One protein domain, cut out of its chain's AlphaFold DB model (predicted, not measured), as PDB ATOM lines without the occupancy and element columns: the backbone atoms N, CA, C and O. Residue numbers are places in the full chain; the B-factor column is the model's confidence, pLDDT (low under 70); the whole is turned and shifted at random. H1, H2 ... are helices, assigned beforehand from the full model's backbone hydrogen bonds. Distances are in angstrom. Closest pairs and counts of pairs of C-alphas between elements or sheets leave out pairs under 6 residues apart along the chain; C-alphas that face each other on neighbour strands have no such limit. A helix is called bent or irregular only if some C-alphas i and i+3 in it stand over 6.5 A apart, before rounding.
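AT A GLANCE: This is residues 17 to 69 of the 71 residues of an uncharacterized protein of Betaproteobacteria bacterium (UniProt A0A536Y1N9). Four helices sit in two pairs at the two ends of a loosely ring-like path: the long first helix H1 and the last helix H4 meet near their beginnings as a V, while the short helices H2 and H3 pack on each other at the other end. The chain passes from H1 through H2 to H3, and the long stretch of residues 43 to 58, with no named element, runs back from the H2 and H3 end to H4 and closes the circuit. The printed part has 53 residues with four named helices, in the order H1, H2, H3, H4, and no named strand, and its class is all helix. The whole is only just compact, close to loose, with a radius of gyration of the C-alphas of 11.8 A, and it is rounded, spanning 30 by 25 by 18 A along its three main axes.

IN THESE COORDINATES: The printed part begins with H1, residues 17 to 28, the longest helix, which starts at C-alpha 17 at (20.354, 35.813, 16.790) and measures 16.4 A from first to last C-alpha. After Asn 29 comes H2, residues 30 to 36, with 10.0 A between its first and last C-alphas; C-alpha 36 stands at (14.529, 40.273, 39.783). His 37 stands between H2 and H3, residues 38 to 42, which measures 8.4 A. H3 is neither bent nor irregular, but only just: C-alphas 39 and 42 are 6.0 A apart. Residues 43 to 58 hold no named element. H4, residues 59 to 67, follows with 12.5 A from first to last C-alpha and ends at C-alpha 67 at (34.733, 34.100, 21.271). Thr 68 and Gly 69 come after it.

HOW THE PARTS SIT: H1 touches H4, with 7 pairs of C-alphas within 8 A. The closest C-alphas of the two are those of Arg 20 and Ala 60, 6.1 A apart. Their lines stand at a steep tilt of 42 degrees, they run the same way, and their centres are 10.8 A apart. H1 and H2 are close but not clearly touching, with 1 pair of C-alphas within 8 A, that of Val 26 and Leu 33, 7.6 A apart. Their lines are about perpendicular, at 87 degrees, and their centres are 14.9 A apart. H2 touches H3, with 5 pairs of C-alphas within 8 A; the closest C-alphas are those of Val 34 and Phe 40, 4.9 A apart, and the centres of the two helices are 7.9 A apart. H1 and H3 are apart, H2 and H4 are apart, and so are H3 and H4. In H1, H2 and H4 every pair of O i and N i+4 is within hydrogen-bond range. In H3 this holds for 0 of 1 pair, while 2 of 2 pairs of O i and N i+3 are within range.

THE WHOLE: The two C-alphas farthest apart are those of Glu 35, in H2, and Arg 54, in the stretch between H3 and H4, at 31.4 A. The first and last printed C-alphas, those of Glu 17 and Gly 69, are 19.7 A apart. The links from H1 to H2 and from H2 to H3 are tight, of 1 residue each, and the link from H3 to H4 is long, of 16 residues; its C-alphas lie 5 to 18 A from the mean of all C-alphas. The full chain has 71 residues, and the printed part, residues 17 to 69, has no cut. The mean pLDDT of the printed part of this model is 95.3, and no printed residue is under 70.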
ATOM      1  N   GLU A  17      20.429  34.416  16.338       98.38
ATOM      2  CA  GLU A  17      20.354  35.813  16.790       98.38
ATOM      3  C   GLU A  17      19.677  35.938  18.162       98.38
ATOM      4  O   GLU A  17      20.242  36.531  19.076       98.38
ATOM      5  N   VAL A  18      18.543  35.257  18.351       98.50
ATOM      6  CA  VAL A  18      17.784  35.268  19.607       98.50
ATOM      7  C   VAL A  18      18.597  34.630  20.729       98.50
ATOM      8  O   VAL A  18      18.624  35.140  21.848       98.50
ATOM      9  N   VAL A  19      19.296  33.530  20.435       98.44
ATOM     10  CA  VAL A  19      20.166  32.864  21.412       98.44
ATOM     11  C   VAL A  19      21.327  33.772  21.818       98.44
ATOM     12  O   VAL A  19      21.623  33.875  23.007       98.44
ATOM     13  N   ARG A  20      21.972  34.461  20.867       97.50
ATOM     14  CA  ARG A  20      23.074  35.391  21.168       97.50
ATOM     15  C   ARG A  20      22.603  36.581  21.994       97.50
ATOM     16  O   ARG A  20      23.264  36.914  22.974       97.50
ATOM     17  N   ASP A  21      21.470  37.177  21.638       98.19
ATOM     18  CA  ASP A  21      20.908  38.315  22.368       98.19
ATOM     19  C   ASP A  21      20.544  37.924  23.800       98.19
ATOM     20  O   ASP A  21      20.900  38.629  24.747       98.19
ATOM     21  N   PHE A  22      19.919  36.756  23.975       97.94
ATOM     22  CA  PHE A  22      19.613  36.213  25.295       97.94
ATOM     23  C   PHE A  22      20.878  35.982  26.128       97.94
ATOM     24  O   PHE A  22      20.958  36.442  27.268       97.94
ATOM     25  N   ILE A  23      21.879  35.299  25.560       97.19
ATOM     26  CA  ILE A  23      23.145  35.030  26.252       97.19
ATOM     27  C   ILE A  23      23.794  36.339  26.677       97.19
ATOM     28  O   ILE A  23      24.163  36.477  27.838       97.19
ATOM     29  N   ASN A  24      23.895  37.316  25.778       95.94
ATOM     30  CA  ASN A  24      24.497  38.602  26.091       95.94
ATOM     31  C   ASN A  24      23.734  39.331  27.208       95.94
ATOM     32  O   ASN A  24      24.354  39.839  28.145       95.94
ATOM     33  N   ALA A  25      22.398  39.335  27.150       96.62
ATOM     34  CA  ALA A  25      21.556  39.952  28.168       96.62
ATOM     35  C   ALA A  25      21.784  39.328  29.553       96.62
ATOM     36  O   ALA A  25      21.981  40.061  30.520       96.62
ATOM     37  N   VAL A  26      21.826  37.997  29.655       96.12
ATOM     38  CA  VAL A  26      22.075  37.290  30.924       96.12
ATOM     39  C   VAL A  26      23.525  37.456  31.389       96.12
ATOM     40  O   VAL A  26      23.777  37.724  32.562       96.12
ATOM     41  N   HIS A  27      24.491  37.317  30.483       95.44
ATOM     42  CA  HIS A  27      25.923  37.311  30.783       95.44
ATOM     43  C   HIS A  27      26.424  38.653  31.327       95.44
ATOM     44  O   HIS A  27      27.257  38.682  32.231       95.44
ATOM     45  N   THR A  28      25.872  39.762  30.833       95.25
ATOM     46  CA  THR A  28      26.372  41.114  31.134       95.25
ATOM     47  C   THR A  28      25.554  41.882  32.175       95.25
ATOM     48  O   THR A  28      26.041  42.882  32.700       95.25
ATOM     49  N   ASN A  29      24.352  41.418  32.549       96.31
ATOM     50  CA  ASN A  29      23.429  42.178  33.411       96.31
ATOM     51  C   ASN A  29      23.155  41.534  34.780       96.31
ATOM     52  O   ASN A  29      22.010  41.486  35.233       96.31
ATOM     53  N   LYS A  30      24.196  41.088  35.499       95.25
ATOM     54  CA  LYS A  30      24.034  40.484  36.841       95.25
ATOM     55  C   LYS A  30      23.213  41.357  37.797       95.25
ATOM     56  O   LYS A  30      22.361  40.833  38.507       95.25
ATOM     57  N   LYS A  31      23.437  42.675  37.804       95.81
ATOM     58  CA  LYS A  31      22.713  43.600  38.690       95.81
ATOM     59  C   LYS A  31      21.191  43.502  38.502       95.81
ATOM     60  O   LYS A  31      20.483  43.291  39.478       95.81
ATOM     61  N   ALA A  32      20.713  43.581  37.261       96.81
ATOM     62  CA  ALA A  32      19.284  43.508  36.961       96.81
ATOM     63  C   ALA A  32      18.694  42.122  37.282       96.81
ATOM     64  O   ALA A  32      17.574  42.016  37.774       96.81
ATOM     65  N   LEU A  33      19.464  41.049  37.069       96.25
ATOM     66  CA  LEU A  33      19.051  39.697  37.457       96.25
ATOM     67  C   LEU A  33      18.856  39.576  38.978       96.25
ATOM     68  O   LEU A  33      17.865  39.002  39.425       96.25
ATOM     69  N   VAL A  34      19.767  40.145  39.773       96.94
ATOM     70  CA  VAL A  34      19.678  40.156  41.246       96.94
ATOM     71  C   VAL A  34      18.452  40.927  41.735       96.94
ATOM     72  O   VAL A  34      17.790  40.469  42.665       96.94
ATOM     73  N   GLU A  35      18.128  42.055  41.101       97.25
ATOM     74  CA  GLU A  35      16.917  42.837  41.396       97.25
ATOM     75  C   GLU A  35      15.633  42.036  41.118       97.25
ATOM     76  O   GLU A  35      14.654  42.173  41.849       97.25
ATOM     77  N   GLY A  36      15.648  41.161  40.105       95.19
ATOM     78  CA  GLY A  36      14.529  40.273  39.783       95.19
ATOM     79  C   GLY A  36      14.416  39.043  40.689       95.19
ATOM     80  O   GLY A  36      13.303  38.602  40.982       95.19
ATOM     81  N   HIS A  37      15.538  38.463  41.135       94.62
ATOM     82  CA  HIS A  37      15.532  37.334  42.069       94.62
ATOM     83  C   HIS A  37      16.872  37.175  42.834       94.62
ATOM     84  O   HIS A  37      17.922  37.000  42.207       94.62
ATOM     85  N   PRO A  38      16.874  37.081  44.185       92.75
ATOM     86  CA  PRO A  38      18.104  37.037  44.989       92.75
ATOM     87  C   PRO A  38      19.079  35.891  44.681       92.75
ATOM     88  O   PRO A  38      20.279  36.041  44.905       92.75
ATOM     89  N   ASN A  39      18.608  34.756  44.149       90.00
ATOM     90  CA  ASN A  39      19.483  33.634  43.769       90.00
ATOM     91  C   ASN A  39      20.573  34.024  42.757       90.00
ATOM     92  O   ASN A  39      21.654  33.435  42.774       90.00
ATOM     93  N   PHE A  40      20.344  35.045  41.924       93.31
ATOM     94  CA  PHE A  40      21.356  35.531  40.985       93.31
ATOM     95  C   PHE A  40      22.550  36.213  41.672       93.31
ATOM     96  O   PHE A  40      23.557  36.474  41.016       93.31
ATOM     97  N   ASN A  41      22.528  36.434  42.992       93.88
ATOM     98  CA  ASN A  41      23.728  36.855  43.724       93.88
ATOM     99  C   ASN A  41      24.868  35.836  43.575       93.88
ATOM    100  O   ASN A  41      26.028  36.228  43.427       93.88
ATOM    101  N   ALA A  42      24.526  34.545  43.536       91.19
ATOM    102  CA  ALA A  42      25.471  33.446  43.363       91.19
ATOM    103  C   ALA A  42      25.877  33.202  41.898       91.19
ATOM    104  O   ALA A  42      26.743  32.369  41.642       91.19
ATOM    105  N   TYR A  43      25.272  33.904  40.934       92.44
ATOM    106  CA  TYR A  43      25.631  33.767  39.526       92.44
ATOM    107  C   TYR A  43      27.029  34.344  39.265       92.44
ATOM    108  O   TYR A  43      27.286  35.519  39.545       92.44
ATOM    109  N   ASP A  44      27.916  33.515  38.721       92.81
ATOM    110  CA  ASP A  44      29.247  33.898  38.257       92.81
ATOM    111  C   ASP A  44      29.308  33.798  36.721       92.81
ATOM    112  O   ASP A  44      29.369  32.686  36.183       92.81
ATOM    113  N   PRO A  45      29.289  34.941  36.009       93.56
ATOM    114  CA  PRO A  45      29.372  34.988  34.554       93.56
ATOM    115  C   PRO A  45      30.572  34.223  33.975       93.56
ATOM    116  O   PRO A  45      30.435  33.608  32.917       93.56
ATOM    117  N   SER A  46      31.706  34.171  34.685       94.12
ATOM    118  CA  SER A  46      32.935  33.513  34.213       94.12
ATOM    119  C   SER A  46      32.815  31.990  34.087       94.12
ATOM    120  O   SER A  46      33.636  31.350  33.435       94.12
ATOM    121  N   HIS A  47      31.766  31.392  34.655       92.69
ATOM    122  CA  HIS A  47      31.498  29.957  34.564       92.69
ATOM    123  C   HIS A  47      30.376  29.607  33.571       92.69
ATOM    124  O   HIS A  47      30.020  28.435  33.437       92.69
ATOM    125  N   SER A  48      29.826  30.585  32.842       93.75
ATOM    126  CA  SER A  48      28.652  30.389  31.968       93.75
ATOM    127  C   SER A  48      28.908  29.461  30.775       93.75
ATOM    128  O   SER A  48      27.978  28.833  30.275       93.75
ATOM    129  N   GLY A  49      30.168  29.346  30.339       94.56
ATOM    130  CA  GLY A  49      30.598  28.459  29.253       94.56
ATOM    131  C   GLY A  49      30.836  26.999  29.664       94.56
ATOM    132  O   GLY A  49      31.200  26.173  28.816       94.56
ATOM    133  N   LYS A  50      30.600  26.631  30.932       93.38
ATOM    134  CA  LYS A  50      30.839  25.277  31.457       93.38
ATOM    135  C   LYS A  50      30.077  24.204  30.670       93.38
ATOM    136  O   LYS A  50      28.857  24.250  30.529       93.38
ATOM    137  N   LEU A  51      30.805  23.192  30.198       92.38
ATOM    138  CA  LEU A  51      30.225  22.046  29.495       92.38
ATOM    139  C   LEU A  51      29.353  21.196  30.421       92.38
ATOM    140  O   LEU A  51      29.739  20.874  31.545       92.38
ATOM    141  N   GLN A  52      28.212  20.763  29.894       91.94
ATOM    142  CA  GLN A  52      27.313  19.827  30.553       91.94
ATOM    143  C   GLN A  52      27.402  18.467  29.841       91.94
ATOM    144  O   GLN A  52      27.092  18.393  28.653       91.94
ATOM    145  N   PRO A  53      27.806  17.370  30.518       90.00
ATOM    146  CA  PRO A  53      28.156  16.105  29.856       90.00
ATOM    147  C   PRO A  53      27.072  15.477  28.970       90.00
ATOM    148  O   PRO A  53      27.381  14.653  28.115       90.00
ATOM    149  N   ARG A  54      25.800  15.816  29.197       92.38
ATOM    150  CA  ARG A  54      24.643  15.234  28.496       92.38
ATOM    151  C   ARG A  54      23.772  16.269  27.786       92.38
ATOM    152  O   ARG A  54      22.684  15.926  27.336       92.38
ATOM    153  N   LEU A  55      24.223  17.519  27.704       92.31
ATOM    154  CA  LEU A  55      23.483  18.592  27.050       92.31
ATOM    155  C   LEU A  55      24.397  19.295  26.054       92.31
ATOM    156  O   LEU A  55      25.351  19.972  26.430       92.31
ATOM    157  N   ALA A  56      24.095  19.108  24.772       95.25
ATOM    158  CA  ALA A  56      24.801  19.790  23.706       95.25
ATOM    159  C   ALA A  56      24.498  21.292  23.735       95.25
ATOM    160  O   ALA A  56      23.385  21.717  24.051       95.25
ATOM    161  N   TYR A  57      25.493  22.090  23.357       96.81
ATOM    162  CA  TYR A  57      25.291  23.513  23.141       96.81
ATOM    163  C   TYR A  57      24.439  23.774  21.899       96.81
ATOM    164  O   TYR A  57      24.542  23.077  20.891       96.81
ATOM    165  N   HIS A  58      23.668  24.857  21.952       98.06
ATOM    166  CA  HIS A  58      23.173  25.503  20.744       98.06
ATOM    167  C   HIS A  58      24.360  26.064  19.927       98.06
ATOM    168  O   HIS A  58      25.274  26.617  20.549       98.06
ATOM    169  N   PRO A  59      24.364  26.012  18.576       97.69
ATOM    170  CA  PRO A  59      25.480  26.510  17.760       97.69
ATOM    171  C   PRO A  59      25.900  27.954  18.081       97.69
ATOM    172  O   PRO A  59      27.078  28.223  18.324       97.69
ATOM    173  N   ALA A  60      24.935  28.876  18.183       98.00
ATOM    174  CA  ALA A  60      25.185  30.245  18.641       98.00
ATOM    175  C   ALA A  60      25.848  30.347  20.029       98.00
ATOM    176  O   ALA A  60      26.741  31.173  20.213       98.00
ATOM    177  N   ALA A  61      25.431  29.520  20.993       97.75
ATOM    178  CA  ALA A  61      25.993  29.531  22.342       97.75
ATOM    179  C   ALA A  61      27.441  29.030  22.341       97.75
ATOM    180  O   ALA A  61      28.317  29.646  22.941       97.75
ATOM    181  N   GLU A  62      27.712  27.952  21.603       97.00
ATOM    182  CA  GLU A  62      29.068  27.448  21.398       97.00
ATOM    183  C   GLU A  62      29.993  28.511  20.806       97.00
ATOM    184  O   GLU A  62      31.099  28.700  21.309       97.00
ATOM    185  N   LYS A  63      29.539  29.202  19.757       97.25
ATOM    186  CA  LYS A  63      30.313  30.270  19.126       97.25
ATOM    187  C   LYS A  63      30.594  31.411  20.106       97.25
ATOM    188  O   LYS A  63      31.747  31.806  20.238       97.25
ATOM    189  N   TYR A  64      29.573  31.889  20.818       96.75
ATOM    190  CA  TYR A  64      29.716  32.982  21.783       96.75
ATOM    191  C   TYR A  64      30.734  32.640  22.879       96.75
ATOM    192  O   TYR A  64      31.656  33.413  23.127       96.75
ATOM    193  N   TRP A  65      30.631  31.458  23.498       96.50
ATOM    194  CA  TRP A  65      31.546  31.093  24.584       96.50
ATOM    195  C   TRP A  65      32.998  30.954  24.117       96.50
ATOM    196  O   TRP A  65      33.889  31.435  24.820       96.50
ATOM    197  N   LYS A  66      33.222  30.425  22.906       96.12
ATOM    198  CA  LYS A  66      34.554  30.392  22.274       96.12
ATOM    199  C   LYS A  66      35.126  31.784  22.025       96.12
ATOM    200  O   LYS A  66      36.287  32.033  22.327       96.12
ATOM    201  N   GLU A  67      34.315  32.709  21.513       95.56
ATOM    202  CA  GLU A  67      34.733  34.100  21.271       95.56
ATOM    203  C   GLU A  67      35.109  34.827  22.573       95.56
ATOM    204  O   GLU A  67      36.023  35.648  22.580       95.56
ATOM    205  N   THR A  68      34.445  34.500  23.685       93.69
ATOM    206  CA  THR A  68      34.748  35.071  25.011       93.69
ATOM    207  C   THR A  68      35.892  34.378  25.759       93.69
ATOM    208  O   THR A  68      36.289  34.854  26.820       93.69
ATOM    209  N   GLY A  69      36.410  33.252  25.255       95.06
ATOM    210  CA  GLY A  69      37.417  32.437  25.947       95.06
ATOM    211  C   GLY A  69      36.889  31.679  27.174       95.06
ATOM    212  O   GLY A  69      37.675  31.142  27.947       95.06
TER     213      GLY A  69